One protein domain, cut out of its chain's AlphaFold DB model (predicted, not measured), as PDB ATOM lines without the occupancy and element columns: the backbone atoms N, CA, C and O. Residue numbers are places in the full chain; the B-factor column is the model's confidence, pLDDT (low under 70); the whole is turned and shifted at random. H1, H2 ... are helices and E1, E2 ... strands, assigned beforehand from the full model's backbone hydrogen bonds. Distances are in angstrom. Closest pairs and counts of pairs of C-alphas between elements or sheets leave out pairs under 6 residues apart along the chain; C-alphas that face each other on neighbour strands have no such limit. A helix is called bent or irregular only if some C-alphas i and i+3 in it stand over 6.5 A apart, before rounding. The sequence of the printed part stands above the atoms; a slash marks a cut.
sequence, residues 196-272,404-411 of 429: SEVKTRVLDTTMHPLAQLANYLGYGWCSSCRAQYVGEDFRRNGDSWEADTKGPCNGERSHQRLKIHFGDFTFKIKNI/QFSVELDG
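This is residues 196 to 272 and 404 to 411 of the 429 residues of the protein "Predicted protein" of Nematostella vectensis (UniProt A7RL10). A small, twisted sheet of four antiparallel strands has one bent helix, H1, over one of its faces, while its other face is bare. The far end of E3, residues 267 to 272, runs on past E4 as an arm at one end of the longest axis, and the loop of residues 244 to 258 reaches out at the other. The printed part has 85 residues with one named helix and four named strands, in the order H1, E1, E2, E3, E4 along the chain and E1, E2, E3, E4 across the sheet. The class is mixed, helices and strands. The whole is only just compact, close to loose, with a radius of gyration of the C-alphas of 14.0 A and spans of 52 by 23 by 19 A.

H1, residues 196 to 216, was assigned as one helix by its hydrogen bonds but is bent, with C-alphas 205 and 208 standing 7.3 A apart. Its arm H1a, residues 196 to 205, begins with C-alpha 196 at (-17.560, -19.215, 35.082) and is 14.2 A long; H1b, residues 208 to 216, is 12.5 A long. E1 is residues 234 to 237, 9.4 A, and E2 residues 240 to 243, 10.2 A. E3, residues 259 to 272, is 36.4 A long, bends by 57 degrees at residue 264 and ends with C-alpha 272 at (-1.150, -12.063, 20.740). E4, residues 404 to 410, is 19.7 A long and ends with C-alpha 410 at (-37.581, -10.722, 28.182).

E1, E2 and E3 form a meander, each strand the antiparallel neighbour of the one before. In the hairpin E1 and E2, N 235 and O 242 are 2.8 A apart, within hydrogen-bond range. In the hairpin E2 and E3, N 260 and O 241 are 2.8 A apart. E3 and E4 are antiparallel at 168 degrees, with N 259 and O 410 at 2.8 A and N 404 and O 266 at 2.8 A. E1 and E4 are the edge strands and are apart. H1a and H1b lie on the same face of the sheet, in two layers, helix arms on one face of a sheet; their lines stand at a steep tilt of 48 degrees. H1a, at a height of 4.5 A over the sheet, lies over none of the strands; its closest C-alphas to E3 are those of Leu 203 and Phe 262, 7.7 A. H1b, at a height of 9.6 A, is over E3 and runs slantwise to the strands, at 50 degrees to E3 on the local plane. It is only just not over E4 too, on which 2 of its C-alphas fall; the closest C-alphas of H1b and E4 are those of Ala 214 and Leu 409, 6.9 A. In H1a and H1b every O i to N i+4 pair is within hydrogen-bond range.

The two C-alphas farthest apart are those of Asn 250 and Ile 272, 52.7 A. Residues 273 to 403 are not printed, and C-alphas 272 and 404 are 17.8 A apart across this cut. The links H1 to E1 and E2 to E3 are long, and E1 to E2 is tight. The mean pLDDT of the printed part is 93.3, and no printed residue is under 70.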
ATOM      1  N   SER A 196     -16.489 -19.632  34.172       86.94
ATOM      2  CA  SER A 196     -17.560 -19.215  35.082       86.94
ATOM      3  C   SER A 196     -17.317 -17.839  35.705       86.94
ATOM      4  O   SER A 196     -18.263 -17.074  35.906       86.94
ATOM      5  N   GLU A 197     -16.056 -17.501  35.995       90.56
ATOM      6  CA  GLU A 197     -15.687 -16.185  36.522       90.56
ATOM      7  C   GLU A 197     -15.831 -15.097  35.453       90.56
ATOM      8  O   GLU A 197     -16.337 -14.019  35.764       90.56
ATOM      9  N   VAL A 198     -15.468 -15.376  34.192       90.88
ATOM     10  CA  VAL A 198     -15.709 -14.428  33.092       90.88
ATOM     11  C   VAL A 198     -17.195 -14.213  32.864       90.88
ATOM     12  O   VAL A 198     -17.621 -13.063  32.812       90.88
ATOM     13  N   LYS A 199     -17.990 -15.286  32.781       91.81
ATOM     14  CA  LYS A 199     -19.448 -15.183  32.642       91.81
ATOM     15  C   LYS A 199     -20.036 -14.314  33.747       91.81
ATOM     16  O   LYS A 199     -20.672 -13.310  33.460       91.81
ATOM     17  N   THR A 200     -19.732 -14.633  35.006       92.62
ATOM     18  CA  THR A 200     -20.213 -13.856  36.161       92.62
ATOM     19  C   THR A 200     -19.804 -12.382  36.059       92.62
ATOM     20  O   THR A 200     -20.623 -11.500  36.285       92.62
ATOM     21  N   ARG A 201     -18.565 -12.091  35.649       92.81
ATOM     22  CA  ARG A 201     -18.077 -10.718  35.463       92.81
ATOM     23  C   ARG A 201     -18.796  -9.971  34.334       92.81
ATOM     24  O   ARG A 201     -19.058  -8.778  34.474       92.81
ATOM     25  N   VAL A 202     -19.096 -10.640  33.224       94.31
ATOM     26  CA  VAL A 202     -19.881 -10.062  32.122       94.31
ATOM     27  C   VAL A 202     -21.296  -9.757  32.602       94.31
ATOM     28  O   VAL A 202     -21.769  -8.639  32.420       94.31
ATOM     29  N   LEU A 203     -21.932 -10.715  33.276       94.94
ATOM     30  CA  LEU A 203     -23.276 -10.564  33.824       94.94
ATOM     31  C   LEU A 203     -23.358  -9.378  34.791       94.94
ATOM     32  O   LEU A 203     -24.229  -8.531  34.618       94.94
ATOM     33  N   ASP A 204     -22.451  -9.291  35.766       93.62
ATOM     34  CA  ASP A 204     -22.429  -8.191  36.735       93.62
ATOM     35  C   ASP A 204     -22.199  -6.837  36.030       93.62
ATOM     36  O   ASP A 204     -22.945  -5.886  36.226       93.62
ATOM     37  N   THR A 205     -21.209  -6.732  35.133       93.19
ATOM     38  CA  THR A 205     -20.872  -5.434  34.500       93.19
ATOM     39  C   THR A 205     -21.941  -4.876  33.584       93.19
ATOM     40  O   THR A 205     -22.011  -3.657  33.408       93.19
ATOM     41  N   THR A 206     -22.733  -5.753  32.975       95.06
ATOM     42  CA  THR A 206     -23.679  -5.375  31.927       95.06
ATOM     43  C   THR A 206     -25.119  -5.289  32.411       95.06
ATOM     44  O   THR A 206     -25.902  -4.628  31.738       95.06
ATOM     45  N   MET A 207     -25.467  -5.848  33.580       95.44
ATOM     46  CA  MET A 207     -26.840  -5.843  34.107       95.44
ATOM     47  C   MET A 207     -27.449  -4.437  34.136       95.44
ATOM     48  O   MET A 207     -28.457  -4.190  33.474       95.44
ATOM     49  N   HIS A 208     -26.813  -3.492  34.838       94.94
ATOM     50  CA  HIS A 208     -27.358  -2.141  34.969       94.94
ATOM     51  C   HIS A 208     -27.460  -1.401  33.616       94.94
ATOM     52  O   HIS A 208     -28.547  -0.912  33.297       94.94
ATOM     53  N   PRO A 209     -26.403  -1.353  32.772       95.38
ATOM     54  CA  PRO A 209     -26.502  -0.770  31.432       95.38
ATOM     55  C   PRO A 209     -27.571  -1.414  30.539       95.38
ATOM     56  O   PRO A 209     -28.261  -0.702  29.812       95.38
ATOM     57  N   LEU A 210     -27.734  -2.740  30.587       97.19
ATOM     58  CA  LEU A 210     -28.733  -3.452  29.786       97.19
ATOM     59  C   LEU A 210     -30.156  -3.180  30.276       97.19
ATOM     60  O   LEU A 210     -31.045  -2.990  29.454       97.19
ATOM     61  N   ALA A 211     -30.377  -3.073  31.587       97.06
ATOM     62  CA  ALA A 211     -31.670  -2.665  32.131       97.06
ATOM     63  C   ALA A 211     -32.023  -1.214  31.752       97.06
ATOM     64  O   ALA A 211     -33.175  -0.916  31.433       97.06
ATOM     65  N   GLN A 212     -31.037  -0.308  31.729       95.31
ATOM     66  CA  GLN A 212     -31.232   1.053  31.218       95.31
ATOM     67  C   GLN A 212     -31.568   1.053  29.724       95.31
ATOM     68  O   GLN A 212     -32.512   1.730  29.314       95.31
ATOM     69  N   LEU A 213     -30.839   0.270  28.924       95.56
ATOM     70  CA  LEU A 213     -31.119   0.091  27.502       95.56
ATOM     71  C   LEU A 213     -32.539  -0.444  27.284       95.56
ATOM     72  O   LEU A 213     -33.280   0.138  26.502       95.56
ATOM     73  N   ALA A 214     -32.945  -1.488  28.008       95.44
ATOM     74  CA  ALA A 214     -34.289  -2.053  27.938       95.44
ATOM     75  C   ALA A 214     -35.361  -1.001  28.259       95.44
ATOM     76  O   ALA A 214     -36.327  -0.844  27.514       95.44
ATOM     77  N   ASN A 215     -35.157  -0.205  29.311       93.38
ATOM     78  CA  ASN A 215     -36.062   0.889  29.646       93.38
ATOM     79  C   ASN A 215     -36.174   1.920  28.508       93.38
ATOM     80  O   ASN A 215     -37.285   2.356  28.193       93.38
ATOM     81  N   TYR A 216     -35.056   2.286  27.866       90.94
ATOM     82  CA  TYR A 216     -35.051   3.193  26.708       90.94
ATOM     83  C   TYR A 216     -35.701   2.587  25.463       90.94
ATOM     84  O   TYR A 216     -36.368   3.306  24.728       90.94
ATOM     85  N   LEU A 217     -35.564   1.275  25.263       90.19
ATOM     86  CA  LEU A 217     -36.277   0.511  24.237       90.19
ATOM     87  C   LEU A 217     -37.761   0.302  24.572       90.19
ATOM     88  O   LEU A 217     -38.486  -0.281  23.778       90.19
ATOM     89  N   GLY A 218     -38.218   0.766  25.739       90.38
ATOM     90  CA  GLY A 218     -39.628   0.769  26.093       90.38
ATOM     91  C   GLY A 218     -40.109  -0.415  26.920       90.38
ATOM     92  O   GLY A 218     -41.309  -0.504  27.174       90.38
ATOM     93  N   TYR A 219     -39.222  -1.289  27.394       92.94
ATOM     94  CA  TYR A 219     -39.612  -2.387  28.280       92.94
ATOM     95  C   TYR A 219     -40.203  -1.856  29.594       92.94
ATOM     96  O   TYR A 219     -39.754  -0.851  30.157       92.94
ATOM     97  N   GLY A 220     -41.259  -2.514  30.066       91.81
ATOM     98  CA  GLY A 220     -41.909  -2.233  31.340       91.81
ATOM     99  C   GLY A 220     -41.102  -2.762  32.521       91.81
ATOM    100  O   GLY A 220     -40.383  -3.749  32.402       91.81
ATOM    101  N   TRP A 221     -41.231  -2.093  33.670       94.50
ATOM    102  CA  TRP A 221     -40.714  -2.565  34.963       94.50
ATOM    103  C   TRP A 221     -39.252  -3.051  34.935       94.50
ATOM    104  O   TRP A 221     -38.935  -4.163  35.354       94.50
ATOM    105  N   CYS A 222     -38.340  -2.192  34.470       96.50
ATOM    106  CA  CYS A 222     -36.897  -2.466  34.384       96.50
ATOM    107  C   CYS A 222     -36.153  -2.299  35.733       96.50
ATOM    108  O   CYS A 222     -35.014  -1.834  35.775       96.50
ATOM    109  N   SER A 223     -36.808  -2.623  36.845       95.81
ATOM    110  CA  SER A 223     -36.304  -2.588  38.228       95.81
ATOM    111  C   SER A 223     -37.193  -3.466  39.104       95.81
ATOM    112  O   SER A 223     -38.280  -3.843  38.663       95.81
ATOM    113  N   SER A 224     -36.795  -3.767  40.344       95.25
ATOM    114  CA  SER A 224     -37.705  -4.440  41.286       95.25
ATOM    115  C   SER A 224     -38.845  -3.548  41.788       95.25
ATOM    116  O   SER A 224     -38.898  -2.351  41.491       95.25
ATOM    117  N   CYS A 225     -39.759  -4.132  42.572       93.12
ATOM    118  CA  CYS A 225     -40.836  -3.409  43.262       93.12
ATOM    119  C   CYS A 225     -40.324  -2.478  44.366       93.12
ATOM    120  O   CYS A 225     -40.949  -1.463  44.653       93.12
ATOM    121  N   ARG A 226     -39.180  -2.815  44.968       94.50
ATOM    122  CA  ARG A 226     -38.574  -2.052  46.065       94.50
ATOM    123  C   ARG A 226     -37.514  -1.076  45.581       94.50
ATOM    124  O   ARG A 226     -37.102  -0.209  46.336       94.50
ATOM    125  N   ALA A 227     -37.023  -1.231  44.359       94.38
ATOM    126  CA  ALA A 227     -35.965  -0.405  43.806       94.38
ATOM    127  C   ALA A 227     -36.411   1.048  43.582       94.38
ATOM    128  O   ALA A 227     -37.492   1.317  43.066       94.38
ATOM    129  N   GLN A 228     -35.518   1.989  43.888       91.75
ATOM    130  CA  GLN A 228     -35.741   3.417  43.643       91.75
ATOM    131  C   GLN A 228     -35.513   3.801  42.172       91.75
ATOM    132  O   GLN A 228     -36.076   4.780  41.687       91.75
ATOM    133  N   TYR A 229     -34.659   3.055  41.460       94.50
ATOM    134  CA  TYR A 229     -34.242   3.393  40.101       94.50
ATOM    135  C   TYR A 229     -34.223   2.176  39.170       94.50
ATOM    136  O   TYR A 229     -34.020   1.040  39.599       94.50
ATOM    137  N   VAL A 230     -34.351   2.447  37.866       95.69
ATOM    138  CA  VAL A 230     -34.125   1.477  36.781       95.69
ATOM    139  C   VAL A 230     -32.752   0.813  36.921       95.69
ATOM    140  O   VAL A 230     -31.752   1.481  37.203       95.69
ATOM    141  N   GLY A 231     -32.708  -0.499  36.689       95.88
ATOM    142  CA  GLY A 231     -31.495  -1.309  36.769       95.88
ATOM    143  C   GLY A 231     -31.019  -1.571  38.197       95.88
ATOM    144  O   GLY A 231     -29.823  -1.766  38.397       95.88
ATOM    145  N   GLU A 232     -31.914  -1.516  39.186       96.31
ATOM    146  CA  GLU A 232     -31.633  -1.905  40.570       96.31
ATOM    147  C   GLU A 232     -32.496  -3.102  40.994       96.31
ATOM    148  O   GLU A 232     -33.625  -3.280  40.531       96.31
ATOM    149  N   ASP A 233     -31.930  -3.894  41.907       97.00
ATOM    150  CA  ASP A 233     -32.541  -5.036  42.586       97.00
ATOM    151  C   ASP A 233     -32.946  -6.187  41.660       97.00
ATOM    152  O   ASP A 233     -34.046  -6.730  41.713       97.00
ATOM    153  N   PHE A 234     -31.993  -6.583  40.819       96.75
ATOM    154  CA  PHE A 234     -32.067  -7.811  40.038       96.75
ATOM    155  C   PHE A 234     -31.454  -8.980  40.820       96.75
ATOM    156  O   PHE A 234     -30.426  -8.841  41.492       96.75
ATOM    157  N   ARG A 235     -32.072 -10.157  40.721       95.12
ATOM    158  CA  ARG A 235     -31.579 -11.419  41.277       95.12
ATOM    159  C   ARG A 235     -30.985 -12.271  40.175       95.12
ATOM    160  O   ARG A 235     -31.514 -12.336  39.067       95.12
ATOM    161  N   ARG A 236     -29.870 -12.925  40.488       93.75
ATOM    162  CA  ARG A 236     -29.227 -13.845  39.559       93.75
ATOM    163  C   ARG A 236     -29.997 -15.161  39.533       93.75
ATOM    164  O   ARG A 236     -30.193 -15.766  40.585       93.75
ATOM    165  N   ASN A 237     -30.342 -15.625  38.341       94.75
ATOM    166  CA  ASN A 237     -30.879 -16.958  38.099       94.75
ATOM    167  C   ASN A 237     -30.073 -17.613  36.970       94.75
ATOM    168  O   ASN A 237     -30.256 -17.301  35.798       94.75
ATOM    169  N   GLY A 238     -29.100 -18.457  37.327       94.31
ATOM    170  CA  GLY A 238     -28.166 -19.042  36.359       94.31
ATOM    171  C   GLY A 238     -27.371 -17.984  35.577       94.31
ATOM    172  O   GLY A 238     -26.681 -17.145  36.171       94.31
ATOM    173  N   ASP A 239     -27.481 -18.040  34.249       95.25
ATOM    174  CA  ASP A 239     -26.904 -17.071  33.308       95.25
ATOM    175  C   ASP A 239     -27.928 -15.964  32.957       95.25
ATOM    176  O   ASP A 239     -28.019 -15.497  31.826       95.25
ATOM    177  N   SER A 240     -28.764 -15.558  33.916       97.00
ATOM    178  CA  SER A 240     -29.783 -14.517  33.732       97.00
ATOM    179  C   SER A 240     -29.926 -13.611  34.952       97.00
ATOM    180  O   SER A 240     -29.565 -13.978  36.076       97.00
ATOM    181  N   TRP A 241     -30.478 -12.422  34.717       97.38
ATOM    182  CA  TRP A 241     -30.883 -11.466  35.742       97.38
ATOM    183  C   TRP A 241     -32.383 -11.237  35.681       97.38
ATOM    184  O   TRP A 241     -32.913 -10.953  34.614       97.38
ATOM    185  N   GLU A 242     -33.049 -11.298  36.827       97.12
ATOM    186  CA  GLU A 242     -34.491 -11.080  36.932       97.12
ATOM    187  C   GLU A 242     -34.765  -9.953  37.923       97.12
ATOM    188  O   GLU A 242     -34.279  -9.998  39.056       97.12
ATOM    189  N   ALA A 243     -35.517  -8.931  37.515       96.69
ATOM    190  CA  ALA A 243     -35.953  -7.884  38.433       96.69
ATOM    191  C   ALA A 243     -36.809  -8.495  39.554       96.69
ATOM    192  O   ALA A 243     -37.802  -9.172  39.284       96.69
ATOM    193  N   ASP A 244     -36.420  -8.261  40.810       94.62
ATOM    194  CA  ASP A 244     -37.073  -8.885  41.962       94.62
ATOM    195  C   ASP A 244     -38.553  -8.466  42.057       94.62
ATOM    196  O   ASP A 244     -38.940  -7.334  41.748       94.62
ATOM    197  N   THR A 245     -39.398  -9.393  42.490       92.94
ATOM    198  CA  THR A 245     -40.848  -9.189  42.643       92.94
ATOM    199  C   THR A 245     -41.279  -9.149  44.104       92.94
ATOM    200  O   THR A 245     -42.461  -9.001  44.394       92.94
ATOM    201  N   LYS A 246     -40.335  -9.264  45.045       90.56
ATOM    202  CA  LYS A 246     -40.619  -9.102  46.472       90.56
ATOM    203  C   LYS A 246     -41.045  -7.673  46.810       90.56
ATOM    204  O   LYS A 246     -40.452  -6.712  46.322       90.56
ATOM    205  N   GLY A 247     -42.005  -7.567  47.726       83.31
ATOM    206  CA  GLY A 247     -42.610  -6.312  48.175       83.31
ATOM    207  C   GLY A 247     -43.911  -5.979  47.433       83.31
ATOM    208  O   GLY A 247     -44.304  -6.694  46.512       83.31
ATOM    209  N   PRO A 248     -44.613  -4.905  47.828       84.88
ATOM    210  CA  PRO A 248     -45.806  -4.460  47.122       84.88
ATOM    211  C   PRO A 248     -45.433  -3.929  45.732       84.88
ATOM    212  O   PRO A 248     -44.670  -2.976  45.582       84.88
ATOM    213  N   CYS A 249     -45.978  -4.553  44.692       88.88
ATOM    214  CA  CYS A 249     -45.735  -4.191  43.300       88.88
ATOM    215  C   CYS A 249     -46.977  -3.502  42.725       88.88
ATOM    216  O   CYS A 249     -47.909  -4.167  42.276       88.88
ATOM    217  N   ASN A 250     -46.993  -2.172  42.706       87.81
ATOM    218  CA  ASN A 250     -48.128  -1.412  42.177       87.81
ATOM    219  C   ASN A 250     -48.039  -1.236  40.650       87.81
ATOM    220  O   ASN A 250     -46.941  -1.151  40.099       87.81
ATOM    221  N   GLY A 251     -49.192  -1.135  39.982       87.56
ATOM    222  CA  GLY A 251     -49.309  -0.820  38.553       87.56
ATOM    223  C   GLY A 251     -49.626  -2.009  37.638       87.56
ATOM    224  O   GLY A 251     -49.506  -3.175  38.012       87.56
ATOM    225  N   GLU A 252     -50.046  -1.695  36.412       86.06
ATOM    226  CA  GLU A 252     -50.443  -2.682  35.403       86.06
ATOM    227  C   GLU A 252     -49.281  -3.630  35.064       86.06
ATOM    228  O   GLU A 252     -48.158  -3.195  34.792       86.06
ATOM    229  N   ARG A 253     -49.549  -4.944  35.085       88.19
ATOM    230  CA  ARG A 253     -48.558  -6.008  34.822       88.19
ATOM    231  C   ARG A 253     -47.286  -5.922  35.680       88.19
ATOM    232  O   ARG A 253     -46.228  -6.375  35.257       88.19
ATOM    233  N   SER A 254     -47.376  -5.400  36.903       89.00
ATOM    234  CA  SER A 254     -46.236  -5.262  37.830       89.00
ATOM    235  C   SER A 254     -45.549  -6.585  38.220       89.00
ATOM    236  O   SER A 254     -44.435  -6.565  38.747       89.00
ATOM    237  N   HIS A 255     -46.191  -7.725  37.940       88.00
ATOM    238  CA  HIS A 255     -45.647  -9.077  38.094       88.00
ATOM    239  C   HIS A 255     -44.789  -9.537  36.897       88.00
ATOM    240  O   HIS A 255     -43.993 -10.459  37.043       88.00
ATOM    241  N   GLN A 256     -44.924  -8.908  35.722       91.31
ATOM    242  CA  GLN A 256     -44.133  -9.198  34.518       91.31
ATOM    243  C   GLN A 256     -42.997  -8.183  34.409       91.31
ATOM    244  O   GLN A 256     -43.106  -7.173  33.713       91.31
ATOM    245  N   ARG A 257     -41.923  -8.421  35.161       93.88
ATOM    246  CA  ARG A 257     -40.754  -7.535  35.192       93.88
ATOM    247  C   ARG A 257     -39.668  -7.995  34.235       93.88
ATOM    248  O   ARG A 257     -39.647  -9.158  33.843       93.88
ATOM    249  N   LEU A 258     -38.771  -7.073  33.891       97.44
ATOM    250  CA  LEU A 258     -37.671  -7.345  32.973       97.44
ATOM    251  C   LEU A 258     -36.810  -8.515  33.468       97.44
ATOM    252  O   LEU A 258     -36.330  -8.519  34.608       97.44
ATOM    253  N   LYS A 259     -36.543  -9.444  32.556       98.12
ATOM    254  CA  LYS A 259     -35.506 -10.461  32.670       98.12
ATOM    255  C   LYS A 259     -34.489 -10.267  31.552       98.12
ATOM    256  O   LYS A 259     -34.810  -9.806  30.460       98.12
ATOM    257  N   ILE A 260     -33.234 -10.569  31.849       98.31
ATOM    258  CA  ILE A 260     -32.114 -10.421  30.923       98.31
ATOM    259  C   ILE A 260     -31.402 -11.764  30.871       98.31
ATOM    260  O   ILE A 260     -30.762 -12.159  31.850       98.31
ATOM    261  N   HIS A 261     -31.516 -12.459  29.746       98.06
ATOM    262  CA  HIS A 261     -30.917 -13.773  29.537       98.06
ATOM    263  C   HIS A 261     -29.625 -13.650  28.738       98.06
ATOM    264  O   HIS A 261     -29.562 -12.905  27.761       98.06
ATOM    265  N   PHE A 262     -28.589 -14.381  29.152       97.50
ATOM    266  CA  PHE A 262     -27.304 -14.421  28.462       97.50
ATOM    267  C   PHE A 262     -27.074 -15.803  27.862       97.50
ATOM    268  O   PHE A 262     -27.204 -16.819  28.547       97.50
ATOM    269  N   GLY A 263     -26.672 -15.831  26.594       94.81
ATOM    270  CA  GLY A 263     -26.445 -17.056  25.835       94.81
ATOM    271  C   GLY A 263     -25.181 -17.003  24.982       94.81
ATOM    272  O   GLY A 263     -24.439 -16.020  24.980       94.81
ATOM    273  N   ASP A 264     -24.925 -18.103  24.271       92.88
ATOM    274  CA  ASP A 264     -23.945 -18.196  23.177       92.88
ATOM    275  C   ASP A 264     -22.546 -17.647  23.500       92.88
ATOM    276  O   ASP A 264     -21.880 -17.022  22.668       92.88
ATOM    277  N   PHE A 265     -22.084 -17.879  24.732       91.31
ATOM    278  CA  PHE A 265     -20.761 -17.444  25.165       91.31
ATOM    279  C   PHE A 265     -19.671 -18.108  24.322       91.31
ATOM    280  O   PHE A 265     -19.484 -19.324  24.368       91.31
ATOM    281  N   THR A 266     -18.901 -17.293  23.606       89.19
ATOM    282  CA  THR A 266     -17.736 -17.724  22.829       89.19
ATOM    283  C   THR A 266     -16.529 -16.841  23.126       89.19
ATOM    284  O   THR A 266     -16.648 -15.661  23.465       89.19
ATOM    285  N   PHE A 267     -15.335 -17.421  23.011       86.44
ATOM    286  CA  PHE A 267     -14.073 -16.755  23.321       86.44
ATOM    287  C   PHE A 267     -13.219 -16.701  22.072       86.44
ATOM    288  O   PHE A 267     -13.012 -17.710  21.403       86.44
ATOM    289  N   LYS A 268     -12.716 -15.510  21.749       86.81
ATOM    290  CA  LYS A 268     -11.849 -15.306  20.589       86.81
ATOM    291  C   LYS A 268     -10.574 -14.608  21.006       86.81
ATOM    292  O   LYS A 268     -10.580 -13.728  21.866       86.81
ATOM    293  N   ILE A 269      -9.471 -14.981  20.372       87.56
ATOM    294  CA  ILE A 269      -8.222 -14.237  20.505       87.56
ATOM    295  C   ILE A 269      -8.401 -12.909  19.772       87.56
ATOM    296  O   ILE A 269      -8.641 -12.885  18.569       87.56
ATOM    297  N   LYS A 270      -8.267 -11.798  20.497       90.69
ATOM    298  CA  LYS A 270      -8.207 -10.461  19.900       90.69
ATOM    299  C   LYS A 270      -6.829 -10.207  19.303       90.69
ATOM    300  O   LYS A 270      -6.717  -9.737  18.177       90.69
ATOM    301  N   ASN A 271      -5.782 -10.483  20.078       91.25
ATOM    302  CA  ASN A 271      -4.394 -10.360  19.647       91.25
ATOM    303  C   ASN A 271      -3.459 -11.191  20.532       91.25
ATOM    304  O   ASN A 271      -3.794 -11.540  21.663       91.25
ATOM    305  N   ILE A 272      -2.261 -11.454  20.010       89.94
ATOM    306  CA  ILE A 272      -1.150 -12.063  20.740       89.94
ATOM    307  C   ILE A 272       0.031 -11.098  20.686       89.94
ATOM    308  O   ILE A 272       0.441 -10.677  19.605       89.94
ATOM    309  N   GLN A 404     -17.578 -12.982  23.477       92.31
ATOM    310  CA  GLN A 404     -18.798 -12.678  22.738       92.31
ATOM    311  C   GLN A 404     -19.941 -13.467  23.372       92.31
ATOM    312  O   GLN A 404     -19.720 -14.570  23.864       92.31
ATOM    313  N   PHE A 405     -21.130 -12.884  23.396       94.69
ATOM    314  CA  PHE A 405     -22.322 -13.470  24.000       94.69
ATOM    315  C   PHE A 405     -23.561 -12.859  23.344       94.69
ATOM    316  O   PHE A 405     -23.487 -11.759  22.785       94.69
ATOM    317  N   SER A 406     -24.681 -13.568  23.412       96.56
ATOM    318  CA  SER A 406     -26.003 -13.051  23.070       96.56
ATOM    319  C   SER A 406     -26.716 -12.560  24.332       96.56
ATOM    320  O   SER A 406     -26.443 -13.029  25.440       96.56
ATOM    321  N   VAL A 407     -27.597 -11.574  24.159       97.88
ATOM    322  CA  VAL A 407     -28.477 -11.065  25.215       97.88
ATOM    323  C   VAL A 407     -29.900 -11.051  24.686       97.88
ATOM    324  O   VAL A 407     -30.154 -10.478  23.627       97.88
ATOM    325  N   GLU A 408     -30.813 -11.627  25.453       98.06
ATOM    326  CA  GLU A 408     -32.252 -11.536  25.240       98.06
ATOM    327  C   GLU A 408     -32.871 -10.703  26.368       98.06
ATOM    328  O   GLU A 408     -32.605 -10.935  27.550       98.06
ATOM    329  N   LEU A 409     -33.662  -9.697  25.989       97.56
ATOM    330  CA  LEU A 409     -34.461  -8.894  26.910       97.56
ATOM    331  C   LEU A 409     -35.877  -9.473  26.912       97.56
ATOM    332  O   LEU A 409     -36.597  -9.321  25.929       97.56
ATOM    333  N   ASP A 410     -36.255 -10.131  28.001       97.06
ATOM    334  CA  ASP A 410     -37.581 -10.722  28.182       97.06
ATOM    335  C   ASP A 410     -38.437  -9.803  29.065       97.06
ATOM    336  O   ASP A 410     -38.075  -9.436  30.186       97.06
ATOM    337  N   GLY A 411     -39.573  -9.377  28.525       93.94
ATOM    338  CA  GLY A 411     -40.533  -8.504  29.182       93.94
ATOM    339  C   GLY A 411     -41.561  -7.967  28.192       93.94
ATOM    340  O   GLY A 411     -41.515  -8.244  26.996       93.94
TER     341      GLY A 411